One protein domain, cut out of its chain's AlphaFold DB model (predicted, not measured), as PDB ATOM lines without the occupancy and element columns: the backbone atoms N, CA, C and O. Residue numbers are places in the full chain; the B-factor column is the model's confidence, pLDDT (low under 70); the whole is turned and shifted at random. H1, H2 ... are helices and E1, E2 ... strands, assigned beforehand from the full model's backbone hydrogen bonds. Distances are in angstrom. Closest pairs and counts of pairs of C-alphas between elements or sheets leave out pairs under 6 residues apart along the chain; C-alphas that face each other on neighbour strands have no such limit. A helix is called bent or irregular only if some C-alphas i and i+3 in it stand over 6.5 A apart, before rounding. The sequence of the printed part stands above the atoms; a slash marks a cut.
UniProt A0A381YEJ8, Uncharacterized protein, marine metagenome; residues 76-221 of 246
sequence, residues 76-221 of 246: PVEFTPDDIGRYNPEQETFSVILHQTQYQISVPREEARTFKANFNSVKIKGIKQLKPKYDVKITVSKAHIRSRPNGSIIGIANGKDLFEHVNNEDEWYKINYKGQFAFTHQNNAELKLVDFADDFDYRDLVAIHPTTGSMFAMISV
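This is residues 76 to 221 of the 246 residues of an uncharacterized protein of marine metagenome (UniProt A0A381YEJ8). Two small lobes sit at the ends of a long ribbon of two antiparallel strands, E4 and E10, which makes the longest axis. In one lobe the hairpin E5 E6 lies over the strands E8 and E9 as a small crossed sandwich, with E7 beside E8; in the other, E1, E2, E3 and E11 gather at the far end of the ribbon, and the short helix H1 only grazes the sheet. The printed part has 146 residues, with named elements in the order E1 E2 E3 H1 E4 E5 E6 E7 E8 E9 E10 E11, and its class is mostly strand. A strongly twisted, branched sheet holds the nine strands E1, E2, E3, E4, E7, E8, E9, E10 and E11, with E4 having three neighbours, E1, E7 and E10, and E5 and E6 pair as a second sheet of two strands; the neighbour strands in both sheets are antiparallel. The whole is loose, with a radius of gyration of the C-alphas of 20.2 A, and elongated, spanning 59 by 32 by 22 A.

Find C-alpha 76 at (-65.978, -5.410, -9.948), where E1 begins and runs to 79. Go on to E2, residues 93 to 98, E3, residues 101 to 106, and H1, residues 109 to 117, irregular, with C-alphas 110 and 113 7.1 A apart. From C-alpha 123 at (-75.167, 0.267, -3.059), E4 runs 43.3 A to residue 138. Next come E5, 142 to 146, E6, 153 to 158, E7, 162 to 169, E8, 172 to 177, and E9, 180 to 185. E10, residues 189 to 208, spans 40.2 A and bends by 93 degrees at residue 195; E7 bends by 74 degrees at 166. E11, residues 215 to 220, ends at C-alpha 220, (-80.745, -14.967, -8.248).

Look first along E4: E10 is on one side, with N 125 and O 206 2.9 A apart, and E1, N 77 to O 126 2.9 A, and E7, N 136 to O 163 2.8 A, are on the other. The meander E7 E8 E9, each strand the antiparallel neighbour of the one before, has N 174 and O 167 at 2.8 A and N 175 and O 182 at 2.8 A. In the hairpin E5 E6, N 143 and O 157 are 2.8 A apart. This sheet and the branched one form a sandwich, two sheets face to face, their strands at 74 degrees; the closest C-alphas of E5 and E9, Arg 146 and Phe 183, are 5.0 A apart. At the other end E11 pairs with E10, N 207 to O 216 2.8 A, and with E3, N 104 to O 219 2.8 A; E2 is on the other side of E3, N 96 to O 103 2.9 A. H1, with 3 of 5 O i to N i+4 pairs within hydrogen-bond range, is near E2.

The C-alphas of Ser 141 and Thr 211, the two farthest apart, are 59.0 A from each other. The printed part has no cut. The link E1 to E2 is long, 13 residues, and its residues 87 to 88 pair antiparallel with 93 to 94 of E2. The mean pLDDT of the printed part is 91.4, and no printed residue is under 70.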
ATOM      1  N   PRO A  76     -65.079  -5.933 -10.963       95.31
ATOM      2  CA  PRO A  76     -65.978  -5.410  -9.948       95.31
ATOM      3  C   PRO A  76     -66.964  -4.422 -10.572       95.31
ATOM      4  O   PRO A  76     -66.600  -3.612 -11.427       95.31
ATOM      5  N   VAL A  77     -68.209  -4.463 -10.114       94.25
ATOM      6  CA  VAL A  77     -69.278  -3.578 -10.576       94.25
ATOM      7  C   VAL A  77     -70.087  -3.055  -9.393       94.25
ATOM      8  O   VAL A  77     -70.239  -3.737  -8.378       94.25
ATOM      9  N   GLU A  78     -70.580  -1.824  -9.519       93.50
ATOM     10  CA  GLU A  78     -71.442  -1.161  -8.542       93.50
ATOM     11  C   GLU A  78     -72.729  -0.695  -9.231       93.50
ATOM     12  O   GLU A  78     -72.683  -0.126 -10.323       93.50
ATOM     13  N   PHE A  79     -73.868  -0.934  -8.584       89.38
ATOM     14  CA  PHE A  79     -75.198  -0.565  -9.056       89.38
ATOM     15  C   PHE A  79     -75.961   0.219  -7.996       89.38
ATOM     16  O   PHE A  79     -75.826  -0.020  -6.791       89.38
ATOM     17  N   THR A  80     -76.828   1.100  -8.478       86.88
ATOM     18  CA  THR A  80     -77.840   1.801  -7.691       86.88
ATOM     19  C   THR A  80     -79.204   1.215  -8.046       86.88
ATOM     20  O   THR A  80     -79.584   1.281  -9.216       86.88
ATOM     21  N   PRO A  81     -79.916   0.587  -7.101       83.94
ATOM     22  CA  PRO A  81     -81.194  -0.031  -7.399       83.94
ATOM     23  C   PRO A  81     -82.326   1.009  -7.455       83.94
ATOM     24  O   PRO A  81     -82.330   1.967  -6.684       83.94
ATOM     25  N   ASP A  82     -83.295   0.785  -8.346       80.00
ATOM     26  CA  ASP A  82     -84.414   1.716  -8.563       80.00
ATOM     27  C   ASP A  82     -85.631   1.415  -7.675       80.00
ATOM     28  O   ASP A  82     -86.290   2.332  -7.189       80.00
ATOM     29  N   ASP A  83     -85.952   0.132  -7.472       86.00
ATOM     30  CA  ASP A  83     -87.144  -0.294  -6.730       86.00
ATOM     31  C   ASP A  83     -86.915  -1.608  -5.968       86.00
ATOM     32  O   ASP A  83     -86.096  -2.449  -6.351       86.00
ATOM     33  N   ILE A  84     -87.666  -1.780  -4.880       90.38
ATOM     34  CA  ILE A  84     -87.635  -2.941  -3.993       90.38
ATOM     35  C   ILE A  84     -89.047  -3.440  -3.706       90.38
ATOM     36  O   ILE A  84     -89.962  -2.703  -3.336       90.38
ATOM     37  N   GLY A  85     -89.207  -4.753  -3.807       90.00
ATOM     38  CA  GLY A  85     -90.464  -5.430  -3.572       90.00
ATOM     39  C   GLY A  85     -90.936  -5.405  -2.116       90.00
ATOM     40  O   GLY A  85     -90.415  -4.749  -1.203       90.00
ATOM     41  N   ARG A  86     -92.009  -6.159  -1.872       91.50
ATOM     42  CA  ARG A  86     -92.502  -6.392  -0.511       91.50
ATOM     43  C   ARG A  86     -91.554  -7.338   0.227       91.50
ATOM     44  O   ARG A  86     -90.979  -8.238  -0.376       91.50
ATOM     45  N   TYR A  87     -91.415  -7.105   1.530       92.88
ATOM     46  CA  TYR A  87     -90.648  -7.978   2.411       92.88
ATOM     47  C   TYR A  87     -91.398  -9.296   2.611       92.88
ATOM     48  O   TYR A  87     -92.587  -9.266   2.938       92.88
ATOM     49  N   ASN A  88     -90.713 -10.423   2.440       91.31
ATOM     50  CA  ASN A  88     -91.207 -11.737   2.818       91.31
ATOM     51  C   ASN A  88     -90.697 -12.077   4.231       91.31
ATOM     52  O   ASN A  88     -89.505 -12.340   4.383       91.31
ATOM     53  N   PRO A  89     -91.560 -12.092   5.263       89.69
ATOM     54  CA  PRO A  89     -91.142 -12.388   6.627       89.69
ATOM     55  C   PRO A  89     -90.809 -13.864   6.870       89.69
ATOM     56  O   PRO A  89     -90.084 -14.142   7.814       89.69
ATOM     57  N   GLU A  90     -91.318 -14.797   6.061       90.00
ATOM     58  CA  GLU A  90     -91.033 -16.232   6.226       90.00
ATOM     59  C   GLU A  90     -89.630 -16.588   5.732       90.00
ATOM     60  O   GLU A  90     -88.971 -17.458   6.289       90.00
ATOM     61  N   GLN A  91     -89.183 -15.900   4.681       87.56
ATOM     62  CA  GLN A  91     -87.871 -16.107   4.064       87.56
ATOM     63  C   GLN A  91     -86.853 -15.029   4.444       87.56
ATOM     64  O   GLN A  91     -85.720 -15.100   3.989       87.56
ATOM     65  N   GLU A  92     -87.267 -14.016   5.208       91.25
ATOM     66  CA  GLU A  92     -86.478 -12.824   5.545       91.25
ATOM     67  C   GLU A  92     -85.825 -12.147   4.330       91.25
ATOM     68  O   GLU A  92     -84.653 -11.774   4.335       91.25
ATOM     69  N   THR A  93     -86.590 -12.001   3.243       91.19
ATOM     70  CA  THR A  93     -86.056 -11.507   1.966       91.19
ATOM     71  C   THR A  93     -86.842 -10.352   1.365       91.19
ATOM     72  O   THR A  93     -88.057 -10.219   1.525       91.19
ATOM     73  N   PHE A  94     -86.137  -9.532   0.590       92.00
ATOM     74  CA  PHE A  94     -86.718  -8.594  -0.362       92.00
ATOM     75  C   PHE A  94     -86.521  -9.076  -1.793       92.00
ATOM     76  O   PHE A  94     -85.435  -9.518  -2.147       92.00
ATOM     77  N   SER A  95     -87.544  -8.933  -2.632       90.94
ATOM     78  CA  SER A  95     -87.413  -9.133  -4.080       90.94
ATOM     79  C   SER A  95     -86.930  -7.851  -4.756       90.94
ATOM     80  O   SER A  95     -87.425  -6.770  -4.454       90.94
ATOM     81  N   VAL A  96     -85.977  -7.968  -5.674       89.50
ATOM     82  CA  VAL A  96     -85.397  -6.857  -6.441       89.50
ATOM     83  C   VAL A  96     -85.195  -7.301  -7.882       89.50
ATOM     84  O   VAL A  96     -84.879  -8.461  -8.128       89.50
ATOM     85  N   ILE A  97     -85.369  -6.395  -8.840       85.75
ATOM     86  CA  ILE A  97     -85.086  -6.664 -10.252       85.75
ATOM     87  C   ILE A  97     -83.838  -5.879 -10.646       85.75
ATOM     88  O   ILE A  97     -83.808  -4.659 -10.520       85.75
ATOM     89  N   LEU A  98     -82.823  -6.576 -11.154       82.25
ATOM     90  CA  LEU A  98     -81.619  -5.981 -11.733       82.25
ATOM     91  C   LEU A  98     -81.428  -6.545 -13.136       82.25
ATOM     92  O   LEU A  98     -81.405  -7.761 -13.311       82.25
ATOM     93  N   HIS A  99     -81.312  -5.672 -14.139       76.38
ATOM     94  CA  HIS A  99     -81.069  -6.067 -15.535       76.38
ATOM     95  C   HIS A  99     -81.989  -7.207 -16.021       76.38
ATOM     96  O   HIS A  99     -81.530  -8.197 -16.580       76.38
ATOM     97  N   GLN A 100     -83.303  -7.074 -15.785       77.62
ATOM     98  CA  GLN A 100     -84.335  -8.063 -16.159       77.62
ATOM     99  C   GLN A 100     -84.258  -9.414 -15.423       77.62
ATOM    100  O   GLN A 100     -85.032 -10.321 -15.728       77.62
ATOM    101  N   THR A 101     -83.380  -9.540 -14.428       81.88
ATOM    102  CA  THR A 101     -83.257 -10.722 -13.571       81.88
ATOM    103  C   THR A 101     -83.785 -10.406 -12.180       81.88
ATOM    104  O   THR A 101     -83.505  -9.345 -11.621       81.88
ATOM    105  N   GLN A 102     -84.574 -11.321 -11.618       87.31
ATOM    106  CA  GLN A 102     -85.075 -11.183 -10.258       87.31
ATOM    107  C   GLN A 102     -84.077 -11.769  -9.256       87.31
ATOM    108  O   GLN A 102     -83.635 -12.910  -9.375       87.31
ATOM    109  N   TYR A 103     -83.785 -10.984  -8.232       88.69
ATOM    110  CA  TYR A 103     -82.941 -11.332  -7.105       88.69
ATOM    111  C   TYR A 103     -83.737 -11.277  -5.804       88.69
ATOM    112  O   TYR A 103     -84.736 -10.562  -5.683       88.69
ATOM    113  N   GLN A 104     -83.266 -12.029  -4.819       90.88
ATOM    114  CA  GLN A 104     -83.690 -11.944  -3.431       90.88
ATOM    115  C   GLN A 104     -82.532 -11.456  -2.571       90.88
ATOM    116  O   GLN A 104     -81.440 -12.010  -2.642       90.88
ATOM    117  N   ILE A 105     -82.779 -10.429  -1.763       91.00
ATOM    118  CA  ILE A 105     -81.831  -9.894  -0.783       91.00
ATOM    119  C   ILE A 105     -82.232 -10.426   0.586       91.00
ATOM    120  O   ILE A 105     -83.348 -10.146   1.022       91.00
ATOM    121  N   SER A 106     -81.350 -11.173   1.247       91.12
ATOM    122  CA  SER A 106     -81.598 -11.701   2.594       91.12
ATOM    123  C   SER A 106     -81.296 -10.630   3.640       91.12
ATOM    124  O   SER A 106     -80.134 -10.285   3.851       91.12
ATOM    125  N   VAL A 107     -82.337 -10.060   4.247       90.50
ATOM    126  CA  VAL A 107     -82.235  -8.959   5.215       90.50
ATOM    127  C   VAL A 107     -82.990  -9.359   6.480       90.50
ATOM    128  O   VAL A 107     -84.212  -9.494   6.411       90.50
ATOM    129  N   PRO A 108     -82.319  -9.487   7.640       91.88
ATOM    130  CA  PRO A 108     -82.981  -9.817   8.895       91.88
ATOM    131  C   PRO A 108     -84.103  -8.835   9.223       91.88
ATOM    132  O   PRO A 108     -84.012  -7.629   8.959       91.88
ATOM    133  N   ARG A 109     -85.154  -9.334   9.876       91.94
ATOM    134  CA  ARG A 109     -86.355  -8.544  10.194       91.94
ATOM    135  C   ARG A 109     -86.057  -7.250  10.960       91.94
ATOM    136  O   ARG A 109     -86.789  -6.270  10.798       91.94
ATOM    137  N   GLU A 110     -85.016  -7.256  11.787       92.19
ATOM    138  CA  GLU A 110     -84.577  -6.118  12.602       92.19
ATOM    139  C   GLU A 110     -84.117  -4.931  11.741       92.19
ATOM    140  O   GLU A 110     -84.491  -3.790  12.014       92.19
ATOM    141  N   GLU A 111     -83.401  -5.202  10.647       91.38
ATOM    142  CA  GLU A 111     -82.880  -4.186   9.722       91.38
ATOM    143  C   GLU A 111     -83.795  -3.955   8.510       91.38
ATOM    144  O   GLU A 111     -83.668  -2.954   7.807       91.38
ATOM    145  N   ALA A 112     -84.776  -4.828   8.264       91.94
ATOM    146  CA  ALA A 112     -85.627  -4.758   7.076       91.94
ATOM    147  C   ALA A 112     -86.364  -3.412   6.921       91.94
ATOM    148  O   ALA A 112     -86.526  -2.906   5.808       91.94
ATOM    149  N   ARG A 113     -86.802  -2.798   8.030       92.56
ATOM    150  CA  ARG A 113     -87.512  -1.506   7.999       92.56
ATOM    151  C   ARG A 113     -86.598  -0.361   7.574       92.56
ATOM    152  O   ARG A 113     -86.973   0.421   6.701       92.56
ATOM    153  N   THR A 114     -85.419  -0.263   8.186       93.12
ATOM    154  CA  THR A 114     -84.435   0.784   7.885       93.12
ATOM    155  C   THR A 114     -83.842   0.588   6.500       93.12
ATOM    156  O   THR A 114     -83.678   1.567   5.771       93.12
ATOM    157  N   PHE A 115     -83.615  -0.664   6.103       92.25
ATOM    158  CA  PHE A 115     -83.114  -1.014   4.782       92.25
ATOM    159  C   PHE A 115     -84.092  -0.574   3.692       92.25
ATOM    160  O   PHE A 115     -83.703   0.143   2.774       92.25
ATOM    161  N   LYS A 116     -85.385  -0.906   3.832       92.25
ATOM    162  CA  LYS A 116     -86.412  -0.505   2.862       92.25
ATOM    163  C   LYS A 116     -86.572   1.013   2.767       92.25
ATOM    164  O   LYS A 116     -86.712   1.539   1.668       92.25
ATOM    165  N   ALA A 117     -86.559   1.716   3.900       92.12
ATOM    166  CA  ALA A 117     -86.714   3.171   3.923       92.12
ATOM    167  C   ALA A 117     -85.565   3.903   3.208       92.12
ATOM    168  O   ALA A 117     -85.785   4.959   2.624       92.12
ATOM    169  N   ASN A 118     -84.358   3.331   3.233       91.31
ATOM    170  CA  ASN A 118     -83.159   3.920   2.638       91.31
ATOM    171  C   ASN A 118     -82.714   3.209   1.353       91.31
ATOM    172  O   ASN A 118     -81.559   3.341   0.949       91.31
ATOM    173  N   PHE A 119     -83.605   2.449   0.712       89.69
ATOM    174  CA  PHE A 119     -83.228   1.571  -0.392       89.69
ATOM    175  C   PHE A 119     -82.652   2.321  -1.602       89.69
ATOM    176  O   PHE A 119     -81.677   1.868  -2.188       89.69
ATOM    177  N   ASN A 120     -83.155   3.520  -1.902       89.50
ATOM    178  CA  ASN A 120     -82.644   4.358  -2.998       89.50
ATOM    179  C   ASN A 120     -81.168   4.771  -2.819       89.50
ATOM    180  O   ASN A 120     -80.523   5.200  -3.770       89.50
ATOM    181  N   SER A 121     -80.639   4.660  -1.597       90.25
ATOM    182  CA  SER A 121     -79.241   4.950  -1.259       90.25
ATOM    183  C   SER A 121     -78.406   3.679  -1.049       90.25
ATOM    184  O   SER A 121     -77.225   3.774  -0.713       90.25
ATOM    185  N   VAL A 122     -79.000   2.491  -1.198       92.25
ATOM    186  CA  VAL A 122     -78.292   1.210  -1.105       92.25
ATOM    187  C   VAL A 122     -77.357   1.070  -2.295       92.25
ATOM    188  O   VAL A 122     -77.711   1.359  -3.435       92.25
ATOM    189  N   LYS A 123     -76.149   0.585  -2.024       94.06
ATOM    190  CA  LYS A 123     -75.167   0.267  -3.059       94.06
ATOM    191  C   LYS A 123     -75.107  -1.232  -3.229       94.06
ATOM    192  O   LYS A 123     -74.887  -1.944  -2.252       94.06
ATOM    193  N   ILE A 124     -75.278  -1.707  -4.452       93.25
ATOM    194  CA  ILE A 124     -75.136  -3.124  -4.767       93.25
ATOM    195  C   ILE A 124     -73.784  -3.313  -5.434       93.25
ATOM    196  O   ILE A 124     -73.526  -2.726  -6.481       93.25
ATOM    197  N   LYS A 125     -72.913  -4.112  -4.827       93.50
ATOM    198  CA  LYS A 125     -71.607  -4.466  -5.391       93.50
ATOM    199  C   LYS A 125     -71.595  -5.923  -5.801       93.50
ATOM    200  O   LYS A 125     -72.274  -6.731  -5.182       93.50
ATOM    201  N   GLY A 126     -70.806  -6.260  -6.807       92.44
ATOM    202  CA  GLY A 126     -70.564  -7.649  -7.175       92.44
ATOM    203  C   GLY A 126     -69.516  -7.773  -8.262       92.44
ATOM    204  O   GLY A 126     -68.751  -6.840  -8.521       92.44
ATOM    205  N   ILE A 127     -69.503  -8.934  -8.904       91.56
ATOM    206  CA  ILE A 127     -68.557  -9.279  -9.959       91.56
ATOM    207  C   ILE A 127     -69.336  -9.515 -11.247       91.56
ATOM    208  O   ILE A 127     -70.204 -10.385 -11.317       91.56
ATOM    209  N   LYS A 128     -69.015  -8.740 -12.281       93.12
ATOM    210  CA  LYS A 128     -69.477  -8.973 -13.646       93.12
ATOM    211  C   LYS A 128     -68.510  -9.940 -14.324       93.12
ATOM    212  O   LYS A 128     -67.312  -9.672 -14.349       93.12
ATOM    213  N   GLN A 129     -69.026 -11.025 -14.894       93.06
ATOM    214  CA  GLN A 129     -68.235 -12.061 -15.560       93.06
ATOM    215  C   GLN A 129     -68.910 -12.513 -16.859       93.06
ATOM    216  O   GLN A 129     -70.136 -12.477 -16.952       93.06
ATOM    217  N   LEU A 130     -68.139 -12.940 -17.866       93.75
ATOM    218  CA  LEU A 130     -68.706 -13.568 -19.064       93.75
ATOM    219  C   LEU A 130     -69.591 -14.761 -18.694       93.75
ATOM    220  O   LEU A 130     -69.224 -15.596 -17.862       93.75
ATOM    221  N   LYS A 131     -70.757 -14.838 -19.331       90.81
ATOM    222  CA  LYS A 131     -71.721 -15.906 -19.098       90.81
ATOM    223  C   LYS A 131     -71.285 -17.185 -19.811       90.81
ATOM    224  O   LYS A 131     -71.032 -17.136 -21.013       90.81
ATOM    225  N   PRO A 132     -71.220 -18.337 -19.130       90.62
ATOM    226  CA  PRO A 132     -70.896 -19.597 -19.784       90.62
ATOM    227  C   PRO A 132     -72.029 -20.054 -20.711       90.62
ATOM    228  O   PRO A 132     -73.213 -19.940 -20.387       90.62
ATOM    229  N   LYS A 133     -71.656 -20.644 -21.846       93.00
ATOM    230  CA  LYS A 133     -72.546 -21.337 -22.775       93.00
ATOM    231  C   LYS A 133     -72.332 -22.842 -22.664       93.00
ATOM    232  O   LYS A 133     -71.228 -23.360 -22.869       93.00
ATOM    233  N   TYR A 134     -73.418 -23.543 -22.370       92.25
ATOM    234  CA  TYR A 134     -73.436 -24.993 -22.271       92.25
ATOM    235  C   TYR A 134     -74.175 -25.602 -23.458       92.25
ATOM    236  O   TYR A 134     -75.136 -25.026 -23.944       92.25
ATOM    237  N   ASP A 135     -73.761 -26.797 -23.861       94.88
ATOM    238  CA  ASP A 135     -74.545 -27.694 -24.706       94.88
ATOM    239  C   ASP A 135     -74.908 -28.947 -23.909       94.88
ATOM    240  O   ASP A 135     -74.263 -29.303 -22.923       94.88
ATOM    241  N   VAL A 136     -75.936 -29.656 -24.354       94.88
ATOM    242  CA  VAL A 136     -76.410 -30.895 -23.740       94.88
ATOM    243  C   VAL A 136     -75.777 -32.081 -24.457       94.88
ATOM    244  O   VAL A 136     -76.077 -32.349 -25.622       94.88
ATOM    245  N   LYS A 137     -74.910 -32.818 -23.758       95.69
ATOM    246  CA  LYS A 137     -74.254 -34.029 -24.262       95.69
ATOM    247  C   LYS A 137     -74.968 -35.271 -23.749       95.69
ATOM    248  O   LYS A 137     -75.057 -35.481 -22.544       95.69
ATOM    249  N   ILE A 138     -75.407 -36.143 -24.649       96.81
ATOM    250  CA  ILE A 138     -76.024 -37.420 -24.275       96.81
ATOM    251  C   ILE A 138     -74.962 -38.383 -23.733       96.81
ATOM    252  O   ILE A 138     -73.931 -38.620 -24.372       96.81
ATOM    253  N   THR A 139     -75.224 -38.972 -22.570       95.06
ATOM    254  CA  THR A 139     -74.301 -39.896 -21.888       95.06
ATOM    255  C   THR A 139     -74.715 -41.354 -22.040       95.06
ATOM    256  O   THR A 139     -73.862 -42.241 -22.119       95.06
ATOM    257  N   VAL A 140     -76.017 -41.607 -22.156       95.62
ATOM    258  CA  VAL A 140     -76.578 -42.947 -22.364       95.62
ATOM    259  C   VAL A 140     -76.443 -43.401 -23.816       95.62
ATOM    260  O   VAL A 140     -76.341 -42.594 -24.733       95.62
ATOM    261  N   SER A 141     -76.484 -44.714 -24.058       94.50
ATOM    262  CA  SER A 141     -76.355 -45.256 -25.422       94.50
ATOM    263  C   SER A 141     -77.469 -44.778 -26.358       94.50
ATOM    264  O   SER A 141     -77.206 -44.514 -27.530       94.50
ATOM    265  N   LYS A 142     -78.700 -44.677 -25.839       95.06
ATOM    266  CA  LYS A 142     -79.877 -44.161 -26.544       95.06
ATOM    267  C   LYS A 142     -80.739 -43.355 -25.577       95.06
ATOM    268  O   LYS A 142     -81.137 -43.882 -24.542       95.06
ATOM    269  N   ALA A 143     -81.044 -42.114 -25.929       95.75
ATOM    270  CA  ALA A 143     -81.925 -41.225 -25.184       95.75
ATOM    271  C   ALA A 143     -83.167 -40.891 -26.013       95.75
ATOM    272  O   ALA A 143     -83.075 -40.634 -27.215       95.75
ATOM    273  N   HIS A 144     -84.335 -40.873 -25.373       95.88
ATOM    274  CA  HIS A 144     -85.561 -40.405 -26.015       95.88
ATOM    275  C   HIS A 144     -85.617 -38.883 -26.006       95.88
ATOM    276  O   HIS A 144     -85.562 -38.263 -24.945       95.88
ATOM    277  N   ILE A 145     -85.808 -38.305 -27.187       96.69
ATOM    278  CA  ILE A 145     -86.057 -36.882 -27.370       96.69
ATOM    279  C   ILE A 145     -87.567 -36.682 -27.466       96.69
ATOM    280  O   ILE A 145     -88.233 -37.305 -28.298       96.69
ATOM    281  N   ARG A 146     -88.124 -35.848 -26.589       96.25
ATOM    282  CA  ARG A 146     -89.571 -35.654 -26.431       96.25
ATOM    283  C   ARG A 146     -90.003 -34.253 -26.843       96.25
ATOM    284  O   ARG A 146     -89.228 -33.308 -26.792       96.25
ATOM    285  N   SER A 147     -91.269 -34.131 -27.226       95.56
ATOM    286  CA  SER A 147     -91.918 -32.853 -27.578       95.56
ATOM    287  C   SER A 147     -92.129 -31.915 -26.383       95.56
ATOM    288  O   SER A 147     -92.167 -30.702 -26.547       95.56
ATOM    289  N   ARG A 148     -92.283 -32.481 -25.185       94.44
ATOM    290  CA  ARG A 148     -92.432 -31.795 -23.893       94.44
ATOM    291  C   ARG A 148     -91.999 -32.742 -22.768       94.44
ATOM    292  O   ARG A 148     -91.900 -33.948 -23.041       94.44
ATOM    293  N   PRO A 149     -91.789 -32.261 -21.531       93.62
ATOM    294  CA  PRO A 149     -91.628 -33.130 -20.369       93.62
ATOM    295  C   PRO A 149     -92.715 -34.211 -20.339       93.62
ATOM    296  O   PRO A 149     -93.900 -33.913 -20.484       93.62
ATOM    297  N   ASN A 150     -92.310 -35.481 -20.254       92.31
ATOM    298  CA  ASN A 150     -93.205 -36.650 -20.304       92.31
ATOM    299  C   ASN A 150     -94.116 -36.763 -21.552       92.31
ATOM    300  O   ASN A 150     -95.039 -37.573 -21.579       92.31
ATOM    301  N   GLY A 151     -93.863 -35.993 -22.612       92.44
ATOM    302  CA  GLY A 151     -94.653 -35.992 -23.844       92.44
ATOM    303  C   GLY A 151     -94.269 -37.086 -24.840       92.44
ATOM    304  O   GLY A 151     -93.430 -37.945 -24.567       92.44
ATOM    305  N   SER A 152     -94.852 -37.025 -26.038       95.81
ATOM    306  CA  SER A 152     -94.553 -37.961 -27.127       95.81
ATOM    307  C   SER A 152     -93.083 -37.900 -27.538       95.81
ATOM    308  O   SER A 152     -92.488 -36.818 -27.582       95.81
ATOM    309  N   ILE A 153     -92.522 -39.064 -27.865       96.56
ATOM    310  CA  ILE A 153     -91.161 -39.204 -28.384       96.56
ATOM    311  C   ILE A 153     -91.158 -38.734 -29.840       96.56
ATOM    312  O   ILE A 153     -91.909 -39.252 -30.662       96.56
ATOM    313  N   ILE A 154     -90.317 -37.751 -30.145       95.75
ATOM    314  CA  ILE A 154     -90.140 -37.181 -31.490       95.75
ATOM    315  C   ILE A 154     -88.824 -37.622 -32.140       95.75
ATOM    316  O   ILE A 154     -88.612 -37.402 -33.330       95.75
ATOM    317  N   GLY A 155     -87.928 -38.245 -31.369       95.31
ATOM    318  CA  GLY A 155     -86.659 -38.750 -31.871       95.31
ATOM    319  C   GLY A 155     -85.881 -39.563 -30.842       95.31
ATOM    320  O   GLY A 155     -86.249 -39.653 -29.670       95.31
ATOM    321  N   ILE A 156     -84.780 -40.149 -31.305       95.38
ATOM    322  CA  ILE A 156     -83.804 -40.857 -30.476       95.38
ATOM    323  C   ILE A 156     -82.445 -40.210 -30.728       95.38
ATOM    324  O   ILE A 156     -82.079 -39.988 -31.884       95.38
ATOM    325  N   ALA A 157     -81.724 -39.907 -29.654       95.50
ATOM    326  CA  ALA A 157     -80.341 -39.457 -29.694       95.50
ATOM    327  C   ALA A 157     -79.414 -40.572 -29.208       95.50
ATOM    328  O   ALA A 157     -79.788 -41.364 -28.339       95.50
ATOM    329  N   ASN A 158     -78.217 -40.647 -29.772       95.88
ATOM    330  CA  ASN A 158     -77.208 -41.629 -29.407       95.88
ATOM    331  C   ASN A 158     -76.227 -41.053 -28.385       95.88
ATOM    332  O   ASN A 158     -76.082 -39.841 -28.229       95.88
ATOM    333  N   GLY A 159     -75.509 -41.946 -27.710       94.06
ATOM    334  CA  GLY A 159     -74.437 -41.544 -26.809       94.06
ATOM    335  C   GLY A 159     -73.395 -40.686 -27.522       94.06
ATOM    336  O   GLY A 159     -72.898 -41.062 -28.583       94.06
ATOM    337  N   LYS A 160     -73.013 -39.580 -26.872       90.94
ATOM    338  CA  LYS A 160     -72.115 -38.516 -27.353       90.94
ATOM    339  C   LYS A 160     -72.720 -37.535 -28.357       90.94
ATOM    340  O   LYS A 160     -71.979 -36.652 -28.782       90.94
ATOM    341  N   ASP A 161     -74.003 -37.636 -28.697       94.88
ATOM    342  CA  ASP A 161     -74.674 -36.564 -29.437       94.88
ATOM    343  C   ASP A 161     -74.666 -35.281 -28.588       94.88
ATOM    344  O   ASP A 161     -74.853 -35.336 -27.367       94.88
ATOM    345  N   LEU A 162     -74.411 -34.139 -29.231       94.94
ATOM    346  CA  LEU A 162     -74.467 -32.811 -28.620       94.94
ATOM    347  C   LEU A 162     -75.635 -32.031 -29.218       94.94
ATOM    348  O   LEU A 162     -75.819 -32.021 -30.435       94.94
ATOM    349  N   PHE A 163     -76.378 -31.345 -28.356       95.75
ATOM    350  CA  PHE A 163     -77.449 -30.437 -28.744       95.75
ATOM    351  C   PHE A 163     -77.276 -29.094 -28.051       95.75
ATOM    352  O   PHE A 163     -76.882 -29.045 -26.889       95.75
ATOM    353  N   GLU A 164     -77.630 -28.019 -28.745       94.38
ATOM    354  CA  GLU A 164     -77.649 -26.679 -28.164       94.38
ATOM    355  C   GLU A 164     -78.616 -26.633 -26.973       94.38
ATOM    356  O   GLU A 164     -79.786 -27.029 -27.087       94.38
ATOM    357  N   HIS A 165     -78.118 -26.161 -25.827       94.00
ATOM    358  CA  HIS A 165     -78.935 -25.919 -24.642       94.00
ATOM    359  C   HIS A 165     -79.747 -24.639 -24.819       94.00
ATOM    360  O   HIS A 165     -79.208 -23.588 -25.153       94.00
ATOM    361  N   VAL A 166     -81.052 -24.721 -24.569       91.94
ATOM    362  CA  VAL A 166     -81.951 -23.562 -24.644       91.94
ATOM    363  C   VAL A 166     -82.352 -23.105 -23.245       91.94
ATOM    364  O   VAL A 166     -82.298 -21.915 -22.936       91.94
ATOM    365  N   ASN A 167     -82.814 -24.035 -22.406       89.06
ATOM    366  CA  ASN A 167     -83.200 -23.756 -21.025       89.06
ATOM    367  C   ASN A 167     -83.316 -25.050 -20.202       89.06
ATOM    368  O   ASN A 167     -83.298 -26.153 -20.753       89.06
ATOM    369  N   ASN A 168     -83.509 -24.909 -18.893       87.69
ATOM    370  CA  ASN A 168     -83.911 -25.996 -18.002       87.69
ATOM    371  C   ASN A 168     -85.406 -25.868 -17.677       87.69
ATOM    372  O   ASN A 168     -85.885 -24.766 -17.409       87.69
ATOM    373  N   GLU A 169     -86.135 -26.979 -17.718       89.12
ATOM    374  CA  GLU A 169     -87.529 -27.080 -17.269       89.12
ATOM    375  C   GLU A 169     -87.626 -28.293 -16.326       89.12
ATOM    376  O   GLU A 169     -87.609 -29.438 -16.778       89.12
ATOM    377  N   ASP A 170     -87.668 -28.041 -15.016       88.56
ATOM    378  CA  ASP A 170     -87.610 -29.060 -13.955       88.56
ATOM    379  C   ASP A 170     -86.421 -30.032 -14.137       88.56
ATOM    380  O   ASP A 170     -85.263 -29.616 -14.156       88.56
ATOM    381  N   GLU A 171     -86.695 -31.327 -14.310       93.94
ATOM    382  CA  GLU A 171     -85.709 -32.398 -14.539       93.94
ATOM    383  C   GLU A 171     -85.388 -32.614 -16.033       93.94
ATOM    384  O   GLU A 171     -84.859 -33.657 -16.440       93.94
ATOM    385  N   TRP A 172     -85.719 -31.640 -16.884       95.44
ATOM    386  CA  TRP A 172     -85.559 -31.722 -18.333       95.44
ATOM    387  C   TRP A 172     -84.661 -30.613 -18.865       95.44
ATOM    388  O   TRP A 172     -84.786 -29.438 -18.518       95.44
ATOM    389  N   TYR A 173     -83.785 -30.992 -19.787       95.31
ATOM    390  CA  TYR A 173     -83.084 -30.044 -20.635       95.31
ATOM    391  C   TYR A 173     -83.916 -29.764 -21.875       95.31
ATOM    392  O   TYR A 173     -84.233 -30.681 -22.641       95.31
ATOM    393  N   LYS A 174     -84.228 -28.487 -22.095       95.81
ATOM    394  CA  LYS A 174     -84.778 -27.999 -23.352       95.81
ATOM    395  C   LYS A 174     -83.637 -27.781 -24.332       95.81
ATOM    396  O   LYS A 174     -82.700 -27.033 -24.049       95.81
ATOM    397  N   ILE A 175     -83.737 -28.427 -25.482       96.12
ATOM    398  CA  ILE A 175     -82.710 -28.453 -26.517       96.12
ATOM    399  C   ILE A 175     -83.276 -28.028 -27.867       96.12
ATOM    400  O   ILE A 175     -84.476 -28.159 -28.129       96.12
ATOM    401  N   ASN A 176     -82.394 -27.569 -28.748       94.88
ATOM    402  CA  ASN A 176     -82.696 -27.409 -30.163       94.88
ATOM    403  C   ASN A 176     -82.445 -28.738 -30.895       94.88
ATOM    404  O   ASN A 176     -81.303 -29.153 -31.095       94.88
ATOM    405  N   TYR A 177     -83.513 -29.434 -31.285       94.50
ATOM    406  CA  TYR A 177     -83.434 -30.694 -32.021       94.50
ATOM    407  C   TYR A 177     -83.967 -30.497 -33.437       94.50
ATOM    408  O   TYR A 177     -85.174 -30.401 -33.637       94.50
ATOM    409  N   LYS A 178     -83.078 -30.467 -34.437       91.75
ATOM    410  CA  LYS A 178     -83.439 -30.279 -35.860       91.75
ATOM    411  C   LYS A 178     -84.262 -29.001 -36.124       91.75
ATOM    412  O   LYS A 178     -85.170 -29.020 -36.949       91.75
ATOM    413  N   GLY A 179     -83.964 -27.908 -35.420       91.44
ATOM    414  CA  GLY A 179     -84.640 -26.617 -35.596       91.44
ATOM    415  C   GLY A 179     -85.959 -26.463 -34.832       91.44
ATOM    416  O   GLY A 179     -86.634 -25.453 -34.996       91.44
ATOM    417  N   GLN A 180     -86.332 -27.436 -33.995       93.44
ATOM    418  CA  GLN A 180     -87.498 -27.354 -33.111       93.44
ATOM    419  C   GLN A 180     -87.096 -27.569 -31.651       93.44
ATOM    420  O   GLN A 180     -86.135 -28.281 -31.351       93.44
ATOM    421  N   PHE A 181     -87.859 -26.975 -30.732       95.25
ATOM    422  CA  PHE A 181     -87.656 -27.207 -29.306       95.25
ATOM    423  C   PHE A 181     -88.068 -28.624 -28.925       95.25
ATOM    424  O   PHE A 181     -89.157 -29.092 -29.259       95.25
ATOM    425  N   ALA A 182     -87.182 -29.286 -28.198       96.44
ATOM    426  CA  ALA A 182     -87.362 -30.638 -27.720       96.44
ATOM    427  C   ALA A 182     -86.778 -30.794 -26.321       96.44
ATOM    428  O   ALA A 182     -86.111 -29.900 -25.807       96.44
ATOM    429  N   PHE A 183     -87.021 -31.949 -25.713       97.06
ATOM    430  CA  PHE A 183     -86.670 -32.205 -24.327       97.06
ATOM    431  C   PHE A 183     -85.967 -33.545 -24.178       97.06
ATOM    432  O   PHE A 183     -86.422 -34.563 -24.709       97.06
ATOM    433  N   THR A 184     -84.882 -33.549 -23.409       96.38
ATOM    434  CA  THR A 184     -84.236 -34.764 -22.909       96.38
ATOM    435  C   THR A 184     -84.160 -34.707 -21.392       96.38
ATOM    436  O   THR A 184     -83.974 -33.642 -20.809       96.38
ATOM    437  N   HIS A 185     -84.335 -35.853 -20.747       95.94
ATOM    438  CA  HIS A 185     -84.260 -35.948 -19.293       95.94
ATOM    439  C   HIS A 185     -82.814 -35.754 -18.820       95.94
ATOM    440  O   HIS A 185     -81.895 -36.271 -19.465       95.94
ATOM    441  N   GLN A 186     -82.611 -35.082 -17.686       93.88
ATOM    442  CA  GLN A 186     -81.281 -34.812 -17.126       93.88
ATOM    443  C   GLN A 186     -80.492 -36.101 -16.849       93.88
ATOM    444  O   GLN A 186     -79.347 -36.207 -17.241       93.88
ATOM    445  N   ASN A 187     -81.120 -37.162 -16.333       94.69
ATOM    446  CA  ASN A 187     -80.452 -38.472 -16.166       94.69
ATOM    447  C   ASN A 187     -79.831 -39.080 -17.444       94.69
ATOM    448  O   ASN A 187     -79.008 -39.987 -17.348       94.69
ATOM    449  N   ASN A 188     -80.232 -38.631 -18.637       94.31
ATOM    450  CA  ASN A 188     -79.722 -39.159 -19.904       94.31
ATOM    451  C   ASN A 188     -78.586 -38.311 -20.499       94.31
ATOM    452  O   ASN A 188     -78.022 -38.691 -21.531       94.31
ATOM    453  N   ALA A 189     -78.306 -37.142 -19.922       94.56
ATOM    454  CA  ALA A 189     -77.444 -36.143 -20.527       94.56
ATOM    455  C   ALA A 189     -76.740 -35.268 -19.485       94.56
ATOM    456  O   ALA A 189     -77.177 -35.133 -18.355       94.56
ATOM    457  N   GLU A 190     -75.656 -34.621 -19.882       94.44
ATOM    458  CA  GLU A 190     -74.906 -33.710 -19.022       94.44
ATOM    459  C   GLU A 190     -74.672 -32.389 -19.753       94.44
ATOM    460  O   GLU A 190     -74.516 -32.363 -20.978       94.44
ATOM    461  N   LEU A 191     -74.618 -31.288 -19.000       92.94
ATOM    462  CA  LEU A 191     -74.202 -29.999 -19.542       92.94
ATOM    463  C   LEU A 191     -72.690 -30.002 -19.772       92.94
ATOM    464  O   LEU A 191     -71.893 -30.201 -18.853       92.94
ATOM    465  N   LYS A 192     -72.289 -29.752 -21.014       92.25
ATOM    466  CA  LYS A 192     -70.899 -29.579 -21.423       92.25
ATOM    467  C   LYS A 192     -70.653 -28.100 -21.678       92.25
ATOM    468  O   LYS A 192     -71.362 -27.500 -22.472       92.25
ATOM    469  N   LEU A 193     -69.644 -27.525 -21.027       90.12
ATOM    470  CA  LEU A 193     -69.182 -26.171 -21.336       90.12
ATOM    471  C   LEU A 193     -68.599 -26.170 -22.753       90.12
ATOM    472  O   LEU A 193     -67.704 -26.972 -23.040       90.12
ATOM    473  N   VAL A 194     -69.131 -25.319 -23.625       90.75
ATOM    474  CA  VAL A 194     -68.715 -25.244 -25.033       90.75
ATOM    475  C   VAL A 194     -68.116 -23.890 -25.364       90.75
ATOM    476  O   VAL A 194     -67.134 -23.848 -26.097       90.75
ATOM    477  N   ASP A 195     -68.674 -22.814 -24.815       90.94
ATOM    478  CA  ASP A 195     -68.225 -21.453 -25.100       90.94
ATOM    479  C   ASP A 195     -68.697 -20.484 -24.001       90.94
ATOM    480  O   ASP A 195     -69.149 -20.914 -22.937       90.94
ATOM    481  N   PHE A 196     -68.645 -19.185 -24.268       90.25
ATOM    482  CA  PHE A 196     -69.384 -18.139 -23.566       90.25
ATOM    483  C   PHE A 196     -70.574 -17.646 -24.408       90.25
ATOM    484  O   PHE A 196     -70.626 -17.810 -25.626       90.25
ATOM    485  N   ALA A 197     -71.586 -17.096 -23.745       86.62
ATOM    486  CA  ALA A 197     -72.693 -16.404 -24.390       86.62
ATOM    487  C   ALA A 197     -72.333 -14.924 -24.608       86.62
ATOM    488  O   ALA A 197     -71.492 -14.381 -23.893       86.62
ATOM    489  N   ASP A 198     -73.027 -14.255 -25.533       86.81
ATOM    490  CA  ASP A 198     -72.927 -12.799 -25.754       86.81
ATOM    491  C   ASP A 198     -73.649 -12.002 -24.643       86.81
ATOM    492  O   ASP A 198     -74.459 -11.111 -24.898       86.81
ATOM    493  N   ASP A 199     -73.416 -12.378 -23.387       88.69
ATOM    494  CA  ASP A 199     -74.071 -11.842 -22.197       88.69
ATOM    495  C   ASP A 199     -73.148 -11.996 -20.973       88.69
ATOM    496  O   ASP A 199     -72.136 -12.704 -21.005       88.69
ATOM    497  N   PHE A 200     -73.497 -11.334 -19.873       89.25
ATOM    498  CA  PHE A 200     -72.744 -11.383 -18.625       89.25
ATOM    499  C   PHE A 200     -73.593 -11.943 -17.490       89.25
ATOM    500  O   PHE A 200     -74.778 -11.643 -17.363       89.25
ATOM    501  N   ASP A 201     -72.946 -12.714 -16.624       87.88
ATOM    502  CA  ASP A 201     -73.495 -13.069 -15.327       87.88
ATOM    503  C   ASP A 201     -72.970 -12.105 -14.262       87.88
ATOM    504  O   ASP A 201     -71.820 -11.653 -14.295       87.88
ATOM    505  N   TYR A 202     -73.823 -11.826 -13.281       89.38
ATOM    506  CA  TYR A 202     -73.483 -11.036 -12.107       89.38
ATOM    507  C   TYR A 202     -73.444 -11.957 -10.894       89.38
ATOM    508  O   TYR A 202     -74.468 -12.510 -10.486       89.38
ATOM    509  N   ARG A 203     -72.241 -12.150 -10.354       86.31
ATOM    510  CA  ARG A 203     -71.945 -13.051  -9.238       86.31
ATOM    511  C   ARG A 203     -71.603 -12.256  -7.989       86.31
ATOM    512  O   ARG A 203     -71.238 -11.082  -8.076       86.31
ATOM    513  N   ASP A 204     -71.741 -12.912  -6.842       87.06
ATOM    514  CA  ASP A 204     -71.385 -12.373  -5.525       87.06
ATOM    515  C   ASP A 204     -71.980 -10.983  -5.269       87.06
ATOM    516  O   ASP A 204     -71.329 -10.079  -4.748       87.06
ATOM    517  N   LEU A 205     -73.236 -10.808  -5.693       90.31
ATOM    518  CA  LEU A 205     -73.964  -9.567  -5.502       90.31
ATOM    519  C   LEU A 205     -74.284  -9.380  -4.015       90.31
ATOM    520  O   LEU A 205     -74.846 -10.260  -3.360       90.31
ATOM    521  N   VAL A 206     -73.945  -8.206  -3.496       90.94
ATOM    522  CA  VAL A 206     -74.132  -7.813  -2.102       90.94
ATOM    523  C   VAL A 206     -74.737  -6.419  -2.059       90.94
ATOM    524  O   VAL A 206     -74.180  -5.471  -2.615       90.94
ATOM    525  N   ALA A 207     -75.857  -6.286  -1.359       92.25
ATOM    526  CA  ALA A 207     -76.473  -5.007  -1.054       92.25
ATOM    527  C   ALA A 207     -75.900  -4.437   0.248       92.25
ATOM    528  O   ALA A 207     -75.882  -5.111   1.276       92.25
ATOM    529  N   ILE A 208     -75.444  -3.188   0.209       92.44
ATOM    530  CA  ILE A 208     -74.822  -2.499   1.340       92.44
ATOM    531  C   ILE A 208     -75.817  -1.493   1.913       92.44
ATOM    532  O   ILE A 208     -76.214  -0.542   1.234       92.44
ATOM    533  N   HIS A 209     -76.202  -1.687   3.173       91.69
ATOM    534  CA  HIS A 209     -77.078  -0.770   3.889       91.69
ATOM    535  C   HIS A 209     -76.372   0.587   4.085       91.69
ATOM    536  O   HIS A 209     -75.292   0.631   4.672       91.69
ATOM    537  N   PRO A 210     -76.976   1.721   3.679       87.62
ATOM    538  CA  PRO A 210     -76.293   3.019   3.671       87.62
ATOM    539  C   PRO A 210     -75.945   3.557   5.065       87.62
ATOM    540  O   PRO A 210     -74.918   4.207   5.221       87.62
ATOM    541  N   THR A 211     -76.785   3.307   6.076       87.44
ATOM    542  CA  THR A 211     -76.550   3.799   7.446       87.44
ATOM    543  C   THR A 211     -75.783   2.826   8.339       87.44
ATOM    544  O   THR A 211     -74.927   3.268   9.096       87.44
ATOM    545  N   THR A 212     -76.091   1.525   8.296       88.19
ATOM    546  CA  THR A 212     -75.452   0.527   9.174       88.19
ATOM    547  C   THR A 212     -74.166  -0.041   8.578       88.19
ATOM    548  O   THR A 212     -73.324  -0.541   9.314       88.19
ATOM    549  N   GLY A 213     -73.989   0.036   7.253       87.94
ATOM    550  CA  GLY A 213     -72.891  -0.629   6.549       87.94
ATOM    551  C   GLY A 213     -73.060  -2.148   6.440       87.94
ATOM    552  O   GLY A 213     -72.180  -2.807   5.887       87.94
ATOM    553  N   SER A 214     -74.175  -2.704   6.934       89.50
ATOM    554  CA  SER A 214     -74.490  -4.130   6.844       89.50
ATOM    555  C   SER A 214     -74.514  -4.597   5.390       89.50
ATOM    556  O   SER A 214     -74.995  -3.892   4.499       89.50
ATOM    557  N   MET A 215     -73.989  -5.798   5.157       91.56
ATOM    558  CA  MET A 215     -73.884  -6.419   3.840       91.56
ATOM    559  C   MET A 215     -74.858  -7.585   3.738       91.56
ATOM    560  O   MET A 215     -74.774  -8.537   4.511       91.56
ATOM    561  N   PHE A 216     -75.749  -7.525   2.757       91.00
ATOM    562  CA  PHE A 216     -76.779  -8.530   2.536       91.00
ATOM    563  C   PHE A 216     -76.553  -9.232   1.205       91.00
ATOM    564  O   PHE A 216     -76.539  -8.595   0.149       91.00
ATOM    565  N   ALA A 217     -76.365 -10.549   1.257       86.88
ATOM    566  CA  ALA A 217     -76.166 -11.360   0.068       86.88
ATOM    567  C   ALA A 217     -77.418 -11.349  -0.820       86.88
ATOM    568  O   ALA A 217     -78.553 -11.376  -0.329       86.88
ATOM    569  N   MET A 218     -77.190 -11.337  -2.130       87.50
ATOM    570  CA  MET A 218     -78.234 -11.416  -3.138       87.50
ATOM    571  C   MET A 218     -78.168 -12.751  -3.869       87.50
ATOM    572  O   MET A 218     -77.113 -13.165  -4.344       87.50
ATOM    573  N   ILE A 219     -79.318 -13.404  -3.996       83.50
ATOM    574  CA  ILE A 219     -79.450 -14.698  -4.664       83.50
ATOM    575  C   ILE A 219     -80.353 -14.511  -5.877       83.50
ATOM    576  O   ILE A 219     -81.452 -13.968  -5.757       83.50
ATOM    577  N   SER A 220     -79.896 -14.933  -7.056       82.00
ATOM    578  CA  SER A 220     -80.745 -14.967  -8.248       82.00
ATOM    579  C   SER A 220     -81.841 -16.005  -8.056       82.00
ATOM    580  O   SER A 220     -81.554 -17.180  -7.826       82.00
ATOM    581  N   VAL A 221     -83.096 -15.588  -8.177       74.88
ATOM    582  CA  VAL A 221     -84.213 -16.524  -8.261       74.88
ATOM    583  C   VAL A 221     -84.265 -16.943  -9.719       74.88
ATOM    584  O   VAL A 221     -84.649 -16.134 -10.567       74.88
TER     585      VAL A 221